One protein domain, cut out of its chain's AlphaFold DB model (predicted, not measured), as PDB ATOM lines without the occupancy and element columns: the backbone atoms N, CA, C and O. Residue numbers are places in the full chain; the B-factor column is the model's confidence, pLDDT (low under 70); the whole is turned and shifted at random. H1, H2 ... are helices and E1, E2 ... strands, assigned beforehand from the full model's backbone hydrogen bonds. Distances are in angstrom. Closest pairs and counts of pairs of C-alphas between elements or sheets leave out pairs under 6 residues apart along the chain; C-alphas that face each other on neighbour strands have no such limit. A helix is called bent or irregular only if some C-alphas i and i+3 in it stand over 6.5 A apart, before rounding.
ATOM      1  N   SER A  15      11.726 -45.827  30.006       87.44
ATOM      2  CA  SER A  15      11.770 -46.324  28.639       87.44
ATOM      3  C   SER A  15      10.567 -45.790  27.872       87.44
ATOM      4  O   SER A  15       9.432 -45.947  28.327       87.44
ATOM      5  N   ILE A  16      10.816 -45.193  26.710       90.56
ATOM      6  CA  ILE A  16       9.779 -44.698  25.801       90.56
ATOM      7  C   ILE A  16       9.951 -45.345  24.426       90.56
ATOM      8  O   ILE A  16      11.072 -45.587  23.981       90.56
ATOM      9  N   GLU A  17       8.842 -45.620  23.748       92.62
ATOM     10  CA  GLU A  17       8.843 -46.017  22.339       92.62
ATOM     11  C   GLU A  17       8.523 -44.792  21.488       92.62
ATOM     12  O   GLU A  17       7.452 -44.198  21.628       92.62
ATOM     13  N   HIS A  18       9.440 -44.415  20.600       93.44
ATOM     14  CA  HIS A  18       9.286 -43.250  19.738       93.44
ATOM     15  C   HIS A  18       9.244 -43.656  18.255       93.44
ATOM     16  O   HIS A  18      10.121 -44.396  17.807       93.44
ATOM     17  N   PRO A  19       8.311 -43.133  17.435       91.31
ATOM     18  CA  PRO A  19       8.195 -43.520  16.024       91.31
ATOM     19  C   PRO A  19       9.461 -43.292  15.186       91.31
ATOM     20  O   PRO A  19       9.704 -44.024  14.232       91.31
ATOM     21  N   CYS A  20      10.261 -42.276  15.531       92.56
ATOM     22  CA  CYS A  20      11.493 -41.942  14.808       92.56
ATOM     23  C   CYS A  20      12.745 -42.615  15.390       92.56
ATOM     24  O   CYS A  20      13.692 -42.878  14.656       92.56
ATOM     25  N   PHE A  21      12.763 -42.874  16.700       94.12
ATOM     26  CA  PHE A  21      13.980 -43.280  17.416       94.12
ATOM     27  C   PHE A  21      13.920 -44.713  17.959       94.12
ATOM     28  O   PHE A  21      14.924 -45.239  18.434       94.12
ATOM     29  N   GLY A  22      12.757 -45.361  17.857       92.56
ATOM     30  CA  GLY A  22      12.497 -46.670  18.439       92.56
ATOM     31  C   GLY A  22      12.531 -46.616  19.963       92.56
ATOM     32  O   GLY A  22      12.031 -45.669  20.572       92.56
ATOM     33  N   HIS A  23      13.147 -47.632  20.560       93.88
ATOM     34  CA  HIS A  23      13.296 -47.735  22.002       93.88
ATOM     35  C   HIS A  23      14.307 -46.710  22.521       93.88
ATOM     36  O   HIS A  23      15.498 -46.779  22.197       93.88
ATOM     37  N   MET A  24      13.850 -45.788  23.365       93.44
ATOM     38  CA  MET A  24      14.697 -44.787  24.004       93.44
ATOM     39  C   MET A  24      14.709 -44.972  25.512       93.44
ATOM     40  O   MET A  24      13.711 -45.331  26.133       93.44
ATOM     41  N   THR A  25      15.864 -44.691  26.100       90.62
ATOM     42  CA  THR A  25      16.082 -44.716  27.543       90.62
ATOM     43  C   THR A  25      16.335 -43.297  28.022       90.62
ATOM     44  O   THR A  25      17.326 -42.694  27.617       90.62
ATOM     45  N   TYR A  26      15.452 -42.764  28.865       89.69
ATOM     46  CA  TYR A  26      15.635 -41.465  29.502       89.69
ATOM     47  C   TYR A  26      16.472 -41.587  30.772       89.69
ATOM     48  O   TYR A  26      16.199 -42.404  31.660       89.69
ATOM     49  N   HIS A  27      17.449 -40.699  30.889       84.88
ATOM     50  CA  HIS A  27      18.345 -40.583  32.022       84.88
ATOM     51  C   HIS A  27      18.167 -39.206  32.639       84.88
ATOM     52  O   HIS A  27      18.648 -38.196  32.124       84.88
ATOM     53  N   SER A  28      17.490 -39.152  33.786       81.00
ATOM     54  CA  SER A  28      17.445 -37.913  34.554       81.00
ATOM     55  C   SER A  28      18.741 -37.765  35.353       81.00
ATOM     56  O   SER A  28      19.015 -38.586  36.241       81.00
ATOM     57  N   SER A  29      19.511 -36.716  35.100       70.25
ATOM     58  CA  SER A  29      20.674 -36.398  35.922       70.25
ATOM     59  C   SER A  29      20.266 -35.515  37.104       70.25
ATOM     60  O   SER A  29      19.363 -34.686  37.026       70.25
ATOM     61  N   ARG A  30      20.916 -35.716  38.254       58.34
ATOM     62  CA  ARG A  30      20.861 -34.776  39.392       58.34
ATOM     63  C   ARG A  30      22.107 -33.892  39.467       58.34
ATOM     64  O   ARG A  30      22.180 -33.020  40.329       58.34
ATOM     65  N   TRP A  31      23.096 -34.147  38.615       51.28
ATOM     66  CA  TRP A  31      24.339 -33.394  38.584       51.28
ATOM     67  C   TRP A  31      24.148 -32.149  37.731       51.28
ATOM     68  O   TRP A  31      23.796 -32.245  36.567       51.28
ATOM     69  N   ARG A  32      24.432 -30.976  38.305       48.31
ATOM     70  CA  ARG A  32      24.261 -29.658  37.665       48.31
ATOM     71  C   ARG A  32      24.969 -29.515  36.304       48.31
ATOM     72  O   ARG A  32      24.642 -28.601  35.561       48.31
ATOM     73  N   PHE A  33      25.942 -30.377  36.013       50.84
ATOM     74  CA  PHE A  33      26.801 -30.305  34.830       50.84
ATOM     75  C   PHE A  33      26.422 -31.280  33.714       50.84
ATOM     76  O   PHE A  33      26.896 -31.116  32.598       50.84
ATOM     77  N   THR A  34      25.591 -32.283  33.994       60.66
ATOM     78  CA  THR A  34      25.073 -33.189  32.971       60.66
ATOM     79  C   THR A  34      23.569 -32.990  32.933       60.66
ATOM     80  O   THR A  34      22.897 -33.220  33.934       60.66
ATOM     81  N   GLY A  35      23.052 -32.473  31.818       75.94
ATOM     82  CA  GLY A  35      21.613 -32.308  31.625       75.94
ATOM     83  C   GLY A  35      20.877 -33.647  31.674       75.94
ATOM     84  O   GLY A  35      21.483 -34.716  31.786       75.94
ATOM     85  N   ASN A  36      19.554 -33.596  31.595       85.81
ATOM     86  CA  ASN A  36      18.763 -34.786  31.310       85.81
ATOM     87  C   ASN A  36      18.982 -35.193  29.842       85.81
ATOM     88  O   ASN A  36      19.245 -34.340  28.989       85.81
ATOM     89  N   TYR A  37      18.929 -36.490  29.545       88.12
ATOM     90  CA  TYR A  37      19.212 -36.973  28.193       88.12
ATOM     91  C   TYR A  37      18.548 -38.307  27.872       88.12
ATOM     92  O   TYR A  37      18.169 -39.073  28.757       88.12
ATOM     93  N   PHE A  38      18.470 -38.609  26.582       91.00
ATOM     94  CA  PHE A  38      18.106 -39.907  26.044       91.00
ATOM     95  C   PHE A  38      19.308 -40.632  25.457       91.00
ATOM     96  O   PHE A  38      20.190 -40.023  24.856       91.00
ATOM     97  N   THR A  39      19.277 -41.957  25.555       92.25
ATOM     98  CA  THR A  39      20.100 -42.859  24.742       92.25
ATOM     99  C   THR A  39      19.200 -43.784  23.936       92.25
ATOM    100  O   THR A  39      18.254 -44.358  24.486       92.25
ATOM    101  N   CYS A  40      19.502 -43.956  22.654       94.19
ATOM    102  CA  CYS A  40      18.813 -44.886  21.761       94.19
ATOM    103  C   CYS A  40      19.741 -45.333  20.622       94.19
ATOM    104  O   CYS A  40      20.847 -44.820  20.475       94.19
ATOM    105  N   GLU A  41      19.289 -46.296  19.823       96.31
ATOM    106  CA  GLU A  41      20.006 -46.785  18.637       96.31
ATOM    107  C   GLU A  41      19.055 -46.804  17.430       96.31
ATOM    108  O   GLU A  41      18.611 -47.878  16.994       96.31
ATOM    109  N   PRO A  42      18.664 -45.621  16.914       96.50
ATOM    110  CA  PRO A  42      17.800 -45.539  15.750       96.50
ATOM    111  C   PRO A  42      18.469 -46.179  14.536       96.50
ATOM    112  O   PRO A  42      19.690 -46.135  14.368       96.50
ATOM    113  N   TYR A  43      17.650 -46.745  13.654       96.69
ATOM    114  CA  TYR A  43      18.114 -47.105  12.322       96.69
ATOM    115  C   TYR A  43      18.352 -45.823  11.523       96.69
ATOM    116  O   TYR A  43      17.410 -45.066  11.297       96.69
ATOM    117  N   PHE A  44      19.593 -45.586  11.110       97.12
ATOM    118  CA  PHE A  44      19.984 -44.413  10.339       97.12
ATOM    119  C   PHE A  44      20.119 -44.809   8.868       97.12
ATOM    120  O   PHE A  44      21.065 -45.498   8.470       97.12
ATOM    121  N   LYS A  45      19.140 -44.400   8.049       96.44
ATOM    122  CA  LYS A  45      19.027 -44.847   6.647       96.44
ATOM    123  C   LYS A  45      20.295 -44.633   5.816       96.44
ATOM    124  O   LYS A  45      20.639 -45.559   5.079       96.44
ATOM    125  N   PRO A  46      21.018 -43.499   5.921       95.88
ATOM    126  CA  PRO A  46      22.162 -43.242   5.046       95.88
ATOM    127  C   PRO A  46      23.300 -44.258   5.163       95.88
ATOM    128  O   PRO A  46      24.015 -44.476   4.191       95.88
ATOM    129  N   VAL A  47      23.445 -44.905   6.323       95.31
ATOM    130  CA  VAL A  47      24.462 -45.949   6.559       95.31
ATOM    131  C   VAL A  47      23.850 -47.347   6.673       95.31
ATOM    132  O   VAL A  47      24.558 -48.320   6.913       95.31
ATOM    133  N   SER A  48      22.529 -47.458   6.502       95.88
ATOM    134  CA  SER A  48      21.770 -48.710   6.572       95.88
ATOM    135  C   SER A  48      22.028 -49.540   7.842       95.88
ATOM    136  O   SER A  48      21.952 -50.771   7.812       95.88
ATOM    137  N   ALA A  49      22.299 -48.878   8.969       95.31
ATOM    138  CA  ALA A  49      22.638 -49.515  10.238       95.31
ATOM    139  C   ALA A  49      22.009 -48.779  11.426       95.31
ATOM    140  O   ALA A  49      21.555 -47.641  11.311       95.31
ATOM    141  N   LYS A  50      21.988 -49.443  12.586       95.94
ATOM    142  CA  LYS A  50      21.694 -48.770  13.852       95.94
ATOM    143  C   LYS A  50      22.912 -47.981  14.298       95.94
ATOM    144  O   LYS A  50      24.016 -48.521  14.284       95.94
ATOM    145  N   VAL A  51      22.697 -46.739  14.707       96.12
ATOM    146  CA  VAL A  51      23.769 -45.853  15.164       96.12
ATOM    147  C   VAL A  51      23.420 -45.354  16.562       96.12
ATOM    148  O   VAL A  51      22.312 -44.843  16.741       96.12
ATOM    149  N   PRO A  52      24.320 -45.489  17.552       97.44
ATOM    150  CA  PRO A  52      24.120 -44.909  18.872       97.44
ATOM    151  C   PRO A  52      23.815 -43.411  18.784       97.44
ATOM    152  O   PRO A  52      24.548 -42.656  18.146       97.44
ATOM    153  N   LEU A  53      22.735 -42.991  19.435       95.25
ATOM    154  CA  LEU A  53      22.301 -41.603  19.505       95.25
ATOM    155  C   LEU A  53      22.127 -41.186  20.965       95.25
ATOM    156  O   LEU A  53      21.311 -41.756  21.700       95.25
ATOM    157  N   HIS A  54      22.873 -40.158  21.352       93.44
ATOM    158  CA  HIS A  54      22.660 -39.404  22.580       93.44
ATOM    159  C   HIS A  54      21.861 -38.136  22.268       93.44
ATOM    160  O   HIS A  54      22.118 -37.465  21.268       93.44
ATOM    161  N   MET A  55      20.888 -37.786  23.105       91.38
ATOM    162  CA  MET A  55      20.089 -36.580  22.901       91.38
ATOM    163  C   MET A  55      19.856 -35.855  24.215       91.38
ATOM    164  O   MET A  55      19.209 -36.402  25.102       91.38
ATOM    165  N   VAL A  56      20.346 -34.625  24.342       89.06
ATOM    166  CA  VAL A  56      20.057 -33.794  25.520       89.06
ATOM    167  C   VAL A  56      18.598 -33.360  25.467       89.06
ATOM    168  O   VAL A  56      18.137 -32.869  24.441       89.06
ATOM    169  N   ALA A  57      17.858 -33.546  26.552       82.75
ATOM    170  CA  ALA A  57      16.450 -33.185  26.605       82.75
ATOM    171  C   ALA A  57      16.044 -32.839  28.033       82.75
ATOM    172  O   ALA A  57      16.186 -33.662  28.931       82.75
ATOM    173  N   ASP A  58      15.476 -31.652  28.229       79.38
ATOM    174  CA  ASP A  58      14.954 -31.222  29.532       79.38
ATOM    175  C   ASP A  58      13.587 -31.841  29.869       79.38
ATOM    176  O   ASP A  58      13.094 -31.715  30.993       79.38
ATOM    177  N   THR A  59      12.985 -32.533  28.902       80.56
ATOM    178  CA  THR A  59      11.684 -33.196  28.983       80.56
ATOM    179  C   THR A  59      11.821 -34.715  28.899       80.56
ATOM    180  O   THR A  59      12.780 -35.240  28.341       80.56
ATOM    181  N   GLU A  60      10.814 -35.434  29.401       81.38
ATOM    182  CA  GLU A  60      10.725 -36.903  29.303       81.38
ATOM    183  C   GLU A  60      10.297 -37.391  27.903       81.38
ATOM    184  O   GLU A  60      10.065 -38.581  27.705       81.38
ATOM    185  N   GLU A  61      10.291 -36.498  26.906       83.81
ATOM    186  CA  GLU A  61      10.106 -36.811  25.486       83.81
ATOM    187  C   GLU A  61      11.070 -35.982  24.609       83.81
ATOM    188  O   GLU A  61      11.382 -34.841  24.976       83.81
ATOM    189  N   PRO A  62      11.524 -36.508  23.451       86.56
ATOM    190  CA  PRO A  62      12.243 -35.733  22.442       86.56
ATOM    191  C   PRO A  62      11.399 -34.576  21.919       86.56
ATOM    192  O   PRO A  62      10.197 -34.711  21.683       86.56
ATOM    193  N   THR A  63      12.033 -33.439  21.658       90.06
ATOM    194  CA  THR A  63      11.321 -32.302  21.071       90.06
ATOM    195  C   THR A  63      10.998 -32.548  19.593       90.06
ATOM    196  O   THR A  63      11.682 -33.294  18.878       90.06
ATOM    197  N   LYS A  64       9.974 -31.850  19.088       91.50
ATOM    198  CA  LYS A  64       9.657 -31.830  17.651       91.50
ATOM    199  C   LYS A  64      10.859 -31.382  16.820       91.50
ATOM    200  O   LYS A  64      11.152 -31.996  15.803       91.50
ATOM    201  N   ALA A  65      11.580 -30.370  17.296       91.62
ATOM    202  CA  ALA A  65      12.720 -29.798  16.597       91.62
ATOM    203  C   ALA A  65      13.882 -30.804  16.469       91.62
ATOM    204  O   ALA A  65      14.455 -30.939  15.394       91.62
ATOM    205  N   GLN A  66      14.167 -31.594  17.512       92.56
ATOM    206  CA  GLN A  66      15.159 -32.680  17.452       92.56
ATOM    207  C   GLN A  66      14.744 -33.808  16.499       92.56
ATOM    208  O   GLN A  66      15.580 -34.365  15.788       92.56
ATOM    209  N   THR A  67      13.450 -34.134  16.463       94.56
ATOM    210  CA  THR A  67      12.912 -35.139  15.535       94.56
ATOM    211  C   THR A  67      13.032 -34.676  14.085       94.56
ATOM    212  O   THR A  67      13.536 -35.415  13.240       94.56
ATOM    213  N   GLU A  68      12.612 -33.443  13.798       95.69
ATOM    214  CA  GLU A  68      12.724 -32.831  12.469       95.69
ATOM    215  C   GLU A  68      14.188 -32.701  12.039       95.69
ATOM    216  O   GLU A  68      14.521 -32.996  10.891       95.69
ATOM    217  N   TYR A  69      15.074 -32.342  12.971       96.38
ATOM    218  CA  TYR A  69      16.511 -32.282  12.732       96.38
ATOM    219  C   TYR A  69      17.079 -33.640  12.312       96.38
ATOM    220  O   TYR A  69      17.743 -33.733  11.285       96.38
ATOM    221  N   PHE A  70      16.797 -34.707  13.067       96.81
ATOM    222  CA  PHE A  70      17.290 -36.046  12.739       96.81
ATOM    223  C   PHE A  70      16.809 -36.507  11.356       96.81
ATOM    224  O   PHE A  70      17.581 -37.052  10.571       96.81
ATOM    225  N   GLN A  71      15.545 -36.240  11.021       97.06
ATOM    226  CA  GLN A  71      14.995 -36.557   9.702       97.06
ATOM    227  C   GLN A  71      15.665 -35.748   8.584       97.06
ATOM    228  O   GLN A  71      15.965 -36.297   7.524       97.06
ATOM    229  N   ALA A  72      15.933 -34.461   8.814       97.56
ATOM    230  CA  ALA A  72      16.674 -33.632   7.870       97.56
ATOM    231  C   ALA A  72      18.114 -34.138   7.697       97.56
ATOM    232  O   ALA A  72      18.605 -34.217   6.571       97.56
ATOM    233  N   LEU A  73      18.760 -34.553   8.788       97.25
ATOM    234  CA  LEU A  73      20.079 -35.168   8.757       97.25
ATOM    235  C   LEU A  73      20.069 -36.447   7.910       97.25
ATOM    236  O   LEU A  73      20.954 -36.600   7.078       97.25
ATOM    237  N   GLU A  74      19.060 -37.320   8.026       97.06
ATOM    238  CA  GLU A  74      18.939 -38.502   7.152       97.06
ATOM    239  C   GLU A  74      18.875 -38.129   5.662       97.06
ATOM    240  O   GLU A  74      19.487 -38.793   4.826       97.06
ATOM    241  N   VAL A  75      18.135 -37.076   5.312       97.94
ATOM    242  CA  VAL A  75      17.955 -36.644   3.915       97.94
ATOM    243  C   VAL A  75      19.221 -35.993   3.357       97.94
ATOM    244  O   VAL A  75      19.582 -36.215   2.201       97.94
ATOM    245  N   HIS A  76      19.898 -35.189   4.173       97.25
ATOM    246  CA  HIS A  76      21.006 -34.344   3.738       97.25
ATOM    247  C   HIS A  76      22.385 -34.909   4.062       97.25
ATOM    248  O   HIS A  76      23.371 -34.327   3.614       97.25
ATOM    249  N   TYR A  77      22.473 -36.048   4.756       96.44
ATOM    250  CA  TYR A  77      23.727 -36.673   5.178       96.44
ATOM    251  C   TYR A  77      24.770 -36.683   4.063       96.44
ATOM    252  O   TYR A  77      25.868 -36.160   4.228       96.44
ATOM    253  N   ALA A  78      24.393 -37.172   2.878       94.69
ATOM    254  CA  ALA A  78      25.329 -37.291   1.770       94.69
ATOM    255  C   ALA A  78      25.864 -35.943   1.253       94.69
ATOM    256  O   ALA A  78      26.996 -35.858   0.781       94.69
ATOM    257  N   SER A  79      25.071 -34.878   1.378       94.81
ATOM    258  CA  SER A  79      25.459 -33.531   0.952       94.81
ATOM    259  C   SER A  79      26.433 -32.834   1.906       94.81
ATOM    260  O   SER A  79      27.024 -31.826   1.524       94.81
ATOM    261  N   LEU A  80      26.650 -33.376   3.110       94.75
ATOM    262  CA  LEU A  80      27.590 -32.818   4.087       94.75
ATOM    263  C   LEU A  80      29.053 -33.157   3.747       94.75
ATOM    264  O   LEU A  80      29.963 -32.382   4.044       94.75
ATOM    265  N   PHE A  81      29.302 -34.296   3.094       91.88
ATOM    266  CA  PHE A  81      30.658 -34.826   2.895       91.88
ATOM    267  C   PHE A  81      31.585 -34.011   1.998       91.88
ATOM    268  O   PHE A  81      32.766 -33.939   2.337       91.88
ATOM    269  N   PRO A  82      31.114 -33.333   0.935       92.38
ATOM    270  CA  PRO A  82      31.960 -32.406   0.187       92.38
ATOM    271  C   PRO A  82      32.585 -31.307   1.061       92.38
ATOM    272  O   PRO A  82      33.636 -30.780   0.710       92.38
ATOM    273  N   VAL A  83      31.960 -30.974   2.197       93.69
ATOM    274  CA  VAL A  83      32.452 -29.968   3.150       93.69
ATOM    275  C   VAL A  83      33.209 -30.614   4.315       93.69
ATOM    276  O   VAL A  83      34.241 -30.094   4.729       93.69
ATOM    277  N   ILE A  84      32.745 -31.761   4.823       93.69
ATOM    278  CA  ILE A  84      33.386 -32.483   5.939       93.69
ATOM    279  C   ILE A  84      34.741 -33.073   5.539       93.69
ATOM    280  O   ILE A  84      35.726 -32.888   6.251       93.69
ATOM    281  N   ALA A  85      34.806 -33.772   4.405       92.69
ATOM    282  CA  ALA A  85      35.998 -34.498   3.980       92.69
ATOM    283  C   ALA A  85      37.275 -33.632   3.935       92.69
ATOM    284  O   ALA A  85      38.271 -34.037   4.538       92.69
ATOM    285  N   PRO A  86      37.291 -32.440   3.296       91.44
ATOM    286  CA  PRO A  86      38.491 -31.603   3.288       91.44
ATOM    287  C   PRO A  86      38.878 -31.104   4.686       91.44
ATOM    288  O   PRO A  86      40.066 -30.980   4.967       91.44
ATOM    289  N   ARG A  87      37.908 -30.867   5.580       92.62
ATOM    290  CA  ARG A  87      38.176 -30.421   6.957       92.62
ATOM    291  C   ARG A  87      38.762 -31.518   7.834       92.62
ATOM    292  O   ARG A  87      39.608 -31.226   8.668       92.62
ATOM    293  N   ILE A  88      38.366 -32.772   7.619       91.06
ATOM    294  CA  ILE A  88      39.026 -33.914   8.260       91.06
ATOM    295  C   ILE A  88      40.474 -34.034   7.799       91.06
ATOM    296  O   ILE A  88      41.348 -34.190   8.643       91.06
ATOM    297  N   LYS A  89      40.743 -33.917   6.489       89.81
ATOM    298  CA  LYS A  89      42.125 -33.933   5.981       89.81
ATOM    299  C   LYS A  89      42.950 -32.815   6.619       89.81
ATOM    300  O   LYS A  89      44.028 -33.076   7.128       89.81
ATOM    301  N   GLU A  90      42.415 -31.596   6.661       89.19
ATOM    302  CA  GLU A  90      43.064 -30.451   7.313       89.19
ATOM    303  C   GLU A  90      43.363 -30.717   8.799       89.19
ATOM    304  O   GLU A  90      44.485 -30.485   9.242       89.19
ATOM    305  N   ALA A  91      42.395 -31.249   9.552       87.38
ATOM    306  CA  ALA A  91      42.561 -31.550  10.975       87.38
ATOM    307  C   ALA A  91      43.558 -32.694  11.239       87.38
ATOM    308  O   ALA A  91      44.297 -32.640  12.220       87.38
ATOM    309  N   ALA A  92      43.585 -33.713  10.375       85.25
ATOM    310  CA  ALA A  92      44.461 -34.877  10.501       85.25
ATOM    311  C   ALA A  92      45.914 -34.562  10.117       85.25
ATOM    312  O   ALA A  92      46.845 -35.040  10.757       85.25
ATOM    313  N   CYS A  93      46.119 -33.713   9.108       78.19
ATOM    314  CA  CYS A  93      47.434 -33.347   8.577       78.19
ATOM    315  C   CYS A  93      48.158 -32.270   9.402       78.19
ATOM    316  O   CYS A  93      48.963 -31.523   8.845       78.19
ATOM    317  N   ASN A  94      47.883 -32.141  10.703       64.94
ATOM    318  CA  ASN A  94      48.353 -31.041  11.555       64.94
ATOM    319  C   ASN A  94      49.875 -31.084  11.871       64.94
ATOM    320  O   ASN A  94      50.291 -30.811  12.995       64.94
ATOM    321  N   GLY A  95      50.725 -31.401  10.885       57.69
ATOM    322  CA  GLY A  95      52.146 -31.063  10.905       57.69
ATOM    323  C   GLY A  95      53.092 -31.939  10.084       57.69
ATOM    324  O   GLY A  95      54.090 -31.396   9.617       57.69
ATOM    325  N   GLU A  96      52.850 -33.248   9.914       59.41
ATOM    326  CA  GLU A  96      53.966 -34.155   9.554       59.41
ATOM    327  C   GLU A  96      53.718 -35.141   8.393       59.41
ATOM    328  O   GLU A  96      54.641 -35.346   7.605       59.41
ATOM    329  N   GLU A  97      52.503 -35.669   8.183       68.44
ATOM    330  CA  GLU A  97      52.184 -36.539   7.031       68.44
ATOM    331  C   GLU A  97      50.789 -36.259   6.447       68.44
ATOM    332  O   GLU A  97      49.865 -35.843   7.148       68.44
ATOM    333  N   GLU A  98      50.640 -36.464   5.134       76.00
ATOM    334  CA  GLU A  98      49.365 -36.290   4.437       76.00
ATOM    335  C   GLU A  98      48.428 -37.467   4.748       76.00
ATOM    336  O   GLU A  98      48.692 -38.611   4.377       76.00
ATOM    337  N   PHE A  99      47.305 -37.188   5.406       84.00
ATOM    338  CA  PHE A  99      46.232 -38.147   5.623       84.00
ATOM    339  C   PHE A  99      45.372 -38.280   4.354       84.00
ATOM    340  O   PHE A  99      44.572 -37.400   4.008       84.00
ATOM    341  N   ILE A 100      45.551 -39.392   3.637       84.50
ATOM    342  CA  ILE A 100      44.931 -39.638   2.330       84.50
ATOM    343  C   ILE A 100      43.805 -40.664   2.459       84.50
ATOM    344  O   ILE A 100      44.010 -41.784   2.911       84.50
ATOM    345  N   PHE A 101      42.624 -40.285   1.976       87.75
ATOM    346  CA  PHE A 101      41.502 -41.181   1.709       87.75
ATOM    347  C   PHE A 101      40.804 -40.759   0.412       87.75
ATOM    348  O   PHE A 101      40.828 -39.567   0.048       87.75
ATOM    349  N   ASP A 102      40.181 -41.729  -0.256       84.06
ATOM    350  CA  ASP A 102      39.623 -41.577  -1.605       84.06
ATOM    351  C   ASP A 102      38.104 -41.389  -1.572       84.06
ATOM    352  O   ASP A 102      37.564 -40.549  -2.294       84.06
ATOM    353  N   ASP A 103      37.412 -42.150  -0.721       89.00
ATOM    354  CA  ASP A 103      35.955 -42.124  -0.610       89.00
ATOM    355  C   ASP A 103      35.550 -42.176   0.860       89.00
ATOM    356  O   ASP A 103      35.697 -43.193   1.536       89.00
ATOM    357  N   PHE A 104      34.982 -41.072   1.345       90.38
ATOM    358  CA  PHE A 104      34.561 -40.951   2.734       90.38
ATOM    359  C   PHE A 104      33.651 -42.106   3.172       90.38
ATOM    360  O   PHE A 104      33.853 -42.675   4.239       90.38
ATOM    361  N   PHE A 105      32.653 -42.478   2.365       90.50
ATOM    362  CA  PHE A 105      31.665 -43.487   2.768       90.50
ATOM    363  C   PHE A 105      32.227 -44.901   2.800       90.50
ATOM    364  O   PHE A 105      31.643 -45.790   3.421       90.50
ATOM    365  N   LYS A 106      33.334 -45.117   2.093       92.25
ATOM    366  CA  LYS A 106      34.060 -46.379   2.089       92.25
ATOM    367  C   LYS A 106      35.065 -46.433   3.235       92.25
ATOM    368  O   LYS A 106      35.202 -47.473   3.875       92.25
ATOM    369  N   ASP A 107      35.757 -45.324   3.467       93.75
ATOM    370  CA  ASP A 107      36.930 -45.277   4.332       93.75
ATOM    371  C   ASP A 107      36.569 -44.918   5.785       93.75
ATOM    372  O   ASP A 107      37.342 -45.206   6.700       93.75
ATOM    373  N   PHE A 108      35.380 -44.349   6.025       95.12
ATOM    374  CA  PHE A 108      34.888 -43.975   7.350       95.12
ATOM    375  C   PHE A 108      33.589 -44.685   7.723       95.12
ATOM    376  O   PHE A 108      32.683 -44.879   6.912       95.12
ATOM    377  N   ARG A 109      33.464 -45.006   9.011       96.06
ATOM    378  CA  ARG A 109      32.251 -45.556   9.622       96.06
ATOM    379  C   ARG A 109      31.715 -44.582  10.660       96.06
ATOM    380  O   ARG A 109      32.443 -44.209  11.575       96.06
ATOM    381  N   LEU A 110      30.440 -44.212  10.546       96.94
ATOM    382  CA  LEU A 110      29.723 -43.472  11.586       96.94
ATOM    383  C   LEU A 110      29.481 -44.396  12.789       96.94
ATOM    384  O   LEU A 110      28.848 -45.440  12.642       96.94
ATOM    385  N   ILE A 111      29.973 -44.010  13.965       96.69
ATOM    386  CA  ILE A 111      29.887 -44.807  15.201       96.69
ATOM    387  C   ILE A 111      29.002 -44.180  16.277       96.69
ATOM    388  O   ILE A 111      28.666 -44.848  17.253       96.69
ATOM    389  N   GLY A 112      28.610 -42.919  16.115       96.19
ATOM    390  CA  GLY A 112      27.786 -42.238  17.101       96.19
ATOM    391  C   GLY A 112      27.282 -40.889  16.620       96.19
ATOM    392  O   GLY A 112      27.876 -40.254  15.748       96.19
ATOM    393  N   MET A 113      26.165 -40.478  17.206       97.69
ATOM    394  CA  MET A 113      25.558 -39.168  17.024       97.69
ATOM    395  C   MET A 113      25.197 -38.580  18.384       97.69
ATOM    396  O   MET A 113      24.785 -39.302  19.299       97.69
ATOM    397  N   HIS A 114      25.281 -37.262  18.498       95.19
ATOM    398  CA  HIS A 114      24.849 -36.547  19.688       95.19
ATOM    399  C   HIS A 114      24.121 -35.261  19.301       95.19
ATOM    400  O   HIS A 114      24.726 -34.365  18.728       95.19
ATOM    401  N   ILE A 115      22.823 -35.177  19.607       95.00
ATOM    402  CA  ILE A 115      21.971 -34.019  19.302       95.00
ATOM    403  C   ILE A 115      21.685 -33.245  20.590       95.00
ATOM    404  O   ILE A 115      21.186 -33.805  21.568       95.00
ATOM    405  N   TYR A 116      21.947 -31.944  20.591       90.94
ATOM    406  CA  TYR A 116      21.725 -31.086  21.754       90.94
ATOM    407  C   TYR A 116      21.389 -29.660  21.330       90.94
ATOM    408  O   TYR A 116      21.575 -29.280  20.177       90.94
ATOM    409  N   THR A 117      20.853 -28.871  22.255       88.25
ATOM    410  CA  THR A 117      20.637 -27.436  22.056       88.25
ATOM    411  C   THR A 117      21.742 -26.648  22.742       88.25
ATOM    412  O   THR A 117      22.116 -26.954  23.879       88.25
ATOM    413  N   ASP A 118      22.280 -25.642  22.060       83.94
ATOM    414  CA  ASP A 118      23.246 -24.722  22.648       83.94
ATOM    415  C   ASP A 118      22.553 -23.664  23.534       83.94
ATOM    416  O   ASP A 118      21.337 -23.652  23.722       83.94
ATOM    417  N   LYS A 119      23.338 -22.740  24.093       82.69
ATOM    418  CA  LYS A 119      22.834 -21.646  24.944       82.69
ATOM    419  C   LYS A 119      21.939 -20.624  24.221       82.69
ATOM    420  O   LYS A 119      21.387 -19.755  24.889       82.69
ATOM    421  N   ASN A 120      21.882 -20.664  22.891       85.38
ATOM    422  CA  ASN A 120      21.088 -19.784  22.037       85.38
ATOM    423  C   ASN A 120      19.903 -20.535  21.400       85.38
ATOM    424  O   ASN A 120      19.349 -20.054  20.412       85.38
ATOM    425  N   ASP A 121      19.544 -21.707  21.935       84.25
ATOM    426  CA  ASP A 121      18.503 -22.598  21.416       84.25
ATOM    427  C   ASP A 121      18.775 -23.127  19.990       84.25
ATOM    428  O   ASP A 121      17.865 -23.626  19.321       84.25
ATOM    429  N   ALA A 122      20.025 -23.062  19.513       89.25
ATOM    430  CA  ALA A 122      20.420 -23.657  18.240       89.25
ATOM    431  C   ALA A 122      20.600 -25.173  18.396       89.25
ATOM    432  O   ALA A 122      21.193 -25.636  19.373       89.25
ATOM    433  N   ILE A 123      20.103 -25.955  17.430       92.81
ATOM    434  CA  ILE A 123      20.304 -27.408  17.423       92.81
ATOM    435  C   ILE A 123      21.686 -27.711  16.863       92.81
ATOM    436  O   ILE A 123      21.959 -27.466  15.685       92.81
ATOM    437  N   LEU A 124      22.511 -28.305  17.714       94.69
ATOM    438  CA  LEU A 124      23.818 -28.824  17.373       94.69
ATOM    439  C   LEU A 124      23.771 -30.346  17.247       94.69
ATOM    440  O   LEU A 124      23.016 -31.028  17.949       94.69
ATOM    441  N   CYS A 125      24.603 -30.878  16.356       96.62
ATOM    442  CA  CYS A 125      24.822 -32.310  16.228       96.62
ATOM    443  C   CYS A 125      26.302 -32.626  16.093       96.62
ATOM    444  O   CYS A 125      26.968 -32.138  15.184       96.62
ATOM    445  N   GLU A 126      26.794 -33.516  16.940       97.19
ATOM    446  CA  GLU A 126      28.087 -34.159  16.745       97.19
ATOM    447  C   GLU A 126      27.882 -35.475  15.996       97.19
ATOM    448  O   GLU A 126      26.990 -36.260  16.331       97.19
ATOM    449  N   LEU A 127      28.710 -35.722  14.984       97.50
ATOM    450  CA  LEU A 127      28.828 -37.014  14.313       97.50
ATOM    451  C   LEU A 127      30.230 -37.555  14.565       97.50
ATOM    452  O   LEU A 127      31.212 -36.861  14.301       97.50
ATOM    453  N   SER A 128      30.323 -38.783  15.062       97.56
ATOM    454  CA  SER A 128      31.593 -39.434  15.380       97.56
ATOM    455  C   SER A 128      31.903 -40.524  14.365       97.56
ATOM    456  O   SER A 128      31.086 -41.419  14.135       97.56
ATOM    457  N   PHE A 129      33.098 -40.480  13.790       96.69
ATOM    458  CA  PHE A 129      33.557 -41.397  12.762       96.69
ATOM    459  C   PHE A 129      34.862 -42.076  13.162       96.69
ATOM    460  O   PHE A 129      35.716 -41.475  13.806       96.69
ATOM    461  N   VAL A 130      35.030 -43.313  12.709       95.56
ATOM    462  CA  VAL A 130      36.301 -44.046  12.767       95.56
ATOM    463  C   VAL A 130      36.710 -44.476  11.371       95.56
ATOM    464  O   VAL A 130      35.862 -44.641  10.492       95.56
ATOM    465  N   THR A 131      38.001 -44.708  11.183       94.38
ATOM    466  CA  THR A 131      38.581 -45.203   9.935       94.38
ATOM    467  C   THR A 131      39.677 -46.210  10.249       94.38
ATOM    468  O   THR A 131      40.373 -46.089  11.252       94.38
ATOM    469  N   ASP A 132      39.839 -47.207   9.384       92.94
ATOM    470  CA  ASP A 132      40.920 -48.186   9.526       92.94
ATOM    471  C   ASP A 132      42.288 -47.588   9.118       92.94
ATOM    472  O   ASP A 132      43.324 -48.188   9.390       92.94
ATOM    473  N   LEU A 133      42.300 -46.398   8.496       91.19
ATOM    474  CA  LEU A 133      43.513 -45.658   8.121       91.19
ATOM    475  C   LEU A 133      44.212 -44.995   9.318       91.19
ATOM    476  O   LEU A 133      45.399 -44.697   9.232       91.19
ATOM    477  N   ALA A 134      43.472 -44.744  10.399       89.69
ATOM    478  CA  ALA A 134      43.957 -44.102  11.617       89.69
ATOM    479  C   ALA A 134      43.138 -44.629  12.818       89.69
ATOM    480  O   ALA A 134      42.273 -43.927  13.349       89.69
ATOM    481  N   PRO A 135      43.305 -45.922  13.162       89.44
ATOM    482  CA  PRO A 135      42.438 -46.648  14.095       89.44
ATOM    483  C   PRO A 135      42.479 -46.137  15.542       89.44
ATOM    484  O   PRO A 135      41.609 -46.487  16.338       89.44
ATOM    485  N   GLU A 136      43.491 -45.354  15.889       89.62
ATOM    486  CA  GLU A 136      43.677 -44.701  17.180       89.62
ATOM    487  C   GLU A 136      42.839 -43.428  17.344       89.62
ATOM    488  O   GLU A 136      42.741 -42.920  18.453       89.62
ATOM    489  N   TYR A 137      42.214 -42.932  16.271       91.00
ATOM    490  CA  TYR A 137      41.497 -41.663  16.288       91.00
ATOM    491  C   TYR A 137      39.989 -41.808  16.050       91.00
ATOM    492  O   TYR A 137      39.516 -42.566  15.197       91.00
ATOM    493  N   ILE A 138      39.225 -40.981  16.762       93.50
ATOM    494  CA  ILE A 138      37.820 -40.686  16.486       93.50
ATOM    495  C   ILE A 138      37.730 -39.278  15.908       93.50
ATOM    496  O   ILE A 138      38.112 -38.294  16.541       93.50
ATOM    497  N   PHE A 139      37.155 -39.180  14.717       94.75
ATOM    498  CA  PHE A 139      36.893 -37.917  14.043       94.75
ATOM    499  C   PHE A 139      35.501 -37.434  14.421       94.75
ATOM    500  O   PHE A 139      34.518 -38.143  14.212       94.75
ATOM    501  N   ILE A 140      35.400 -36.231  14.971       96.94
ATOM    502  CA  ILE A 140      34.140 -35.661  15.444       96.94
ATOM    503  C   ILE A 140      33.834 -34.423  14.612       96.94
ATOM    504  O   ILE A 140      34.637 -33.497  14.557       96.94
ATOM    505  N   THR A 141      32.671 -34.386  13.971       97.19
ATOM    506  CA  THR A 141      32.201 -33.205  13.237       97.19
ATOM    507  C   THR A 141      31.058 -32.555  13.995       97.19
ATOM    508  O   THR A 141      30.089 -33.246  14.306       97.19
ATOM    509  N   VAL A 142      31.135 -31.248  14.230       96.88
ATOM    510  CA  VAL A 142      30.066 -30.465  14.861       96.88
ATOM    511  C   VAL A 142      29.280 -29.732  13.782       96.88
ATOM    512  O   VAL A 142      29.841 -28.943  13.015       96.88
ATOM    513  N   LEU A 143      27.978 -29.984  13.739       97.44
ATOM    514  CA  LEU A 143      27.017 -29.318  12.873       97.44
ATOM    515  C   LEU A 143      26.149 -28.372  13.702       97.44
ATOM    516  O   LEU A 143      25.705 -28.741  14.783       97.44
ATOM    517  N   ASP A 144      25.870 -27.189  13.170       95.31
ATOM    518  CA  ASP A 144      24.831 -26.273  13.657       95.31
ATOM    519  C   ASP A 144      23.780 -26.158  12.560       95.31
ATOM    520  O   ASP A 144      24.079 -25.761  11.426       95.31
ATOM    521  N   GLY A 145      22.575 -26.653  12.838       92.88
ATOM    522  CA  GLY A 145      21.701 -27.053  11.746       92.88
ATOM    523  C   GLY A 145      22.407 -28.122  10.895       92.88
ATOM    524  O   GLY A 145      22.904 -29.123  11.406       92.88
ATOM    525  N   LEU A 146      22.492 -27.899   9.587       94.44
ATOM    526  CA  LEU A 146      23.221 -28.769   8.656       94.44
ATOM    527  C   LEU A 146      24.519 -28.121   8.148       94.44
ATOM    528  O   LEU A 146      25.075 -28.547   7.138       94.44
ATOM    529  N   GLU A 147      25.000 -27.082   8.833       96.19
ATOM    530  CA  GLU A 147      26.256 -26.417   8.504       96.19
ATOM    531  C   GLU A 147      27.394 -26.952   9.368       96.19
ATOM    532  O   GLU A 147      27.305 -26.962  10.595       96.19
ATOM    533  N   LEU A 148      28.500 -27.343   8.732       96.69
ATOM    534  CA  LEU A 148      29.716 -27.728   9.440       96.69
ATOM    535  C   LEU A 148      30.319 -26.516  10.160       96.69
ATOM    536  O   LEU A 148      30.666 -25.521   9.520       96.69
ATOM    537  N   LYS A 149      30.487 -26.625  11.479       95.94
ATOM    538  CA  LYS A 149      31.158 -25.612  12.304       95.94
ATOM    539  C   LYS A 149      32.576 -26.013  12.665       95.94
ATOM    540  O   LYS A 149      33.472 -25.180  12.582       95.94
ATOM    541  N   GLU A 150      32.775 -27.271  13.033       95.06
ATOM    542  CA  GLU A 150      34.053 -27.730  13.563       95.06
ATOM    543  C   GLU A 150      34.322 -29.190  13.207       95.06
ATOM    544  O   GLU A 150      33.400 -29.992  13.042       95.06
ATOM    545  N   VAL A 151      35.607 -29.520  13.095       94.88
ATOM    546  CA  VAL A 151      36.107 -30.890  13.052       94.88
ATOM    547  C   VAL A 151      37.165 -31.027  14.137       94.88
ATOM    548  O   VAL A 151      38.098 -30.231  14.194       94.88
ATOM    549  N   MET A 152      37.008 -32.040  14.978       93.50
ATOM    550  CA  MET A 152      37.923 -32.385  16.058       93.50
ATOM    551  C   MET A 152      38.404 -33.822  15.880       93.50
ATOM    552  O   MET A 152      37.730 -34.647  15.260       93.50
ATOM    553  N   ILE A 153      39.559 -34.120  16.461       90.81
ATOM    554  CA  ILE A 153      40.121 -35.466  16.522       90.81
ATOM    555  C   ILE A 153      40.344 -35.797  17.996       90.81
ATOM    556  O   ILE A 153      40.941 -35.001  18.720       90.81
ATOM    557  N   SER A 154      39.824 -36.940  18.437       88.56
ATOM    558  CA  SER A 154      40.070 -37.504  19.767       88.56
ATOM    559  C   SER A 154      40.896 -38.774  19.634       88.56
ATOM    560  O   SER A 154      40.600 -39.591  18.767       88.56
ATOM    561  N   GLU A 155      41.880 -38.934  20.515       81.75
ATOM    562  CA  GLU A 155      42.586 -40.198  20.791       81.75
ATOM    563  C   GLU A 155      41.805 -41.073  21.783       81.75
ATOM    564  O   GLU A 155      40.982 -40.499  22.544       81.75
TER     565      GLU A 155
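Overview. This is residues 15 to 155 of the 155 residues of an uncharacterized protein of Chitinophaga sp. OK723 (UniProt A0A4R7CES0). A strongly twisted wall of eight strands curls round H1a, the first arm of a long bent helix, while the second arm, H1b, lies over E7 and E8 on the same face. The short helix H2 only grazes the sheet. The 141 printed residues include strands E1 to E4, helices H1 and H2, then strands E5 to E8, in this order along the chain; the sheet runs E1 E2 E3 E4 E5 E6 E7 E8 and is mixed, and the class is mixed, helices and strands. The whole is compact, with a radius of gyration of the C-alphas of 15.7 A and spans of 47 by 33 by 26 A.

Along the chain. E1, residues 15 to 18, begins at C-alpha 15 (11.770, -46.324, 28.639). E2 is residues 22 to 27, 16.0 A long, E3 residues 37 to 40 and E4 residues 53 to 56. H1, residues 64 to 92, was assigned as one helix by its hydrogen bonds but is bent: C-alphas 75 and 78 are 7.7 A apart. Its arms are H1a, residues 64 to 75, 16.8 A, and H1b, residues 78 to 92, 21.2 A; H1b is irregular, with C-alphas 79 and 82 6.6 A apart. H2 is residues 104 to 107. E5, residues 108 to 117, spans 26.3 A and bends by 59 degrees at residue 111; E6, residues 123 to 131, spans 26.6 A. E7 is residues 138 to 144, 19.6 A, and E8, residues 147 to 154, 21.0 A, ends at C-alpha 154 (40.070, -37.504, 19.767).

Arrangement. E1 to E4 form a meander, each strand the antiparallel neighbour of the one before, with N 16 and O 24 at 3.0 A, N 25 and O 39 at 2.9 A, and N 38 and O 55 at 2.8 A. E4 and E5 are parallel at 15 degrees, N 54 and O 113 at 2.9 A; with H1 and H2 between them they make a strand-helix-strand unit with a left-handed crossover. E5 to E8 form a second meander, with N 114 and O 126 at 2.9 A, N 127 and O 141 at 2.9 A, and N 140 and O 152 at 2.8 A. H1a and H1b are about perpendicular, 85 degrees, and on the same face of the sheet, in two layers, helices on one face of a sheet. The closest C-alphas of H1a and E6 are those of Gln 66 and Ile 123, 7.4 A. H1b, at a height over the sheet of 8.8 A, runs slantwise to the strands, at 41 degrees to E8 on the local plane; Ile 88 and Val 151 have their closest C-alphas, 6.4 A. H1b and H2 are close but not clearly touching, the closest C-alphas being those of Ala 85 and Phe 104, 6.7 A. Every O i to N i+4 pair is within hydrogen-bond range in H1a, 7 of 11 in H1b, and H2 is too short for one.

Size, cuts and confidence. The C-alphas of Glu 17 and Glu 96 are the two farthest apart, 48.4 A. The printed part has no cut. The links E3 to E4 and H1 to H2 are long; in the first, residues 43 to 44 pair antiparallel with residues 49 to 50. Mean pLDDT of the printed part is 89.6; residues 30 to 34 and 94 to 97 are under 70.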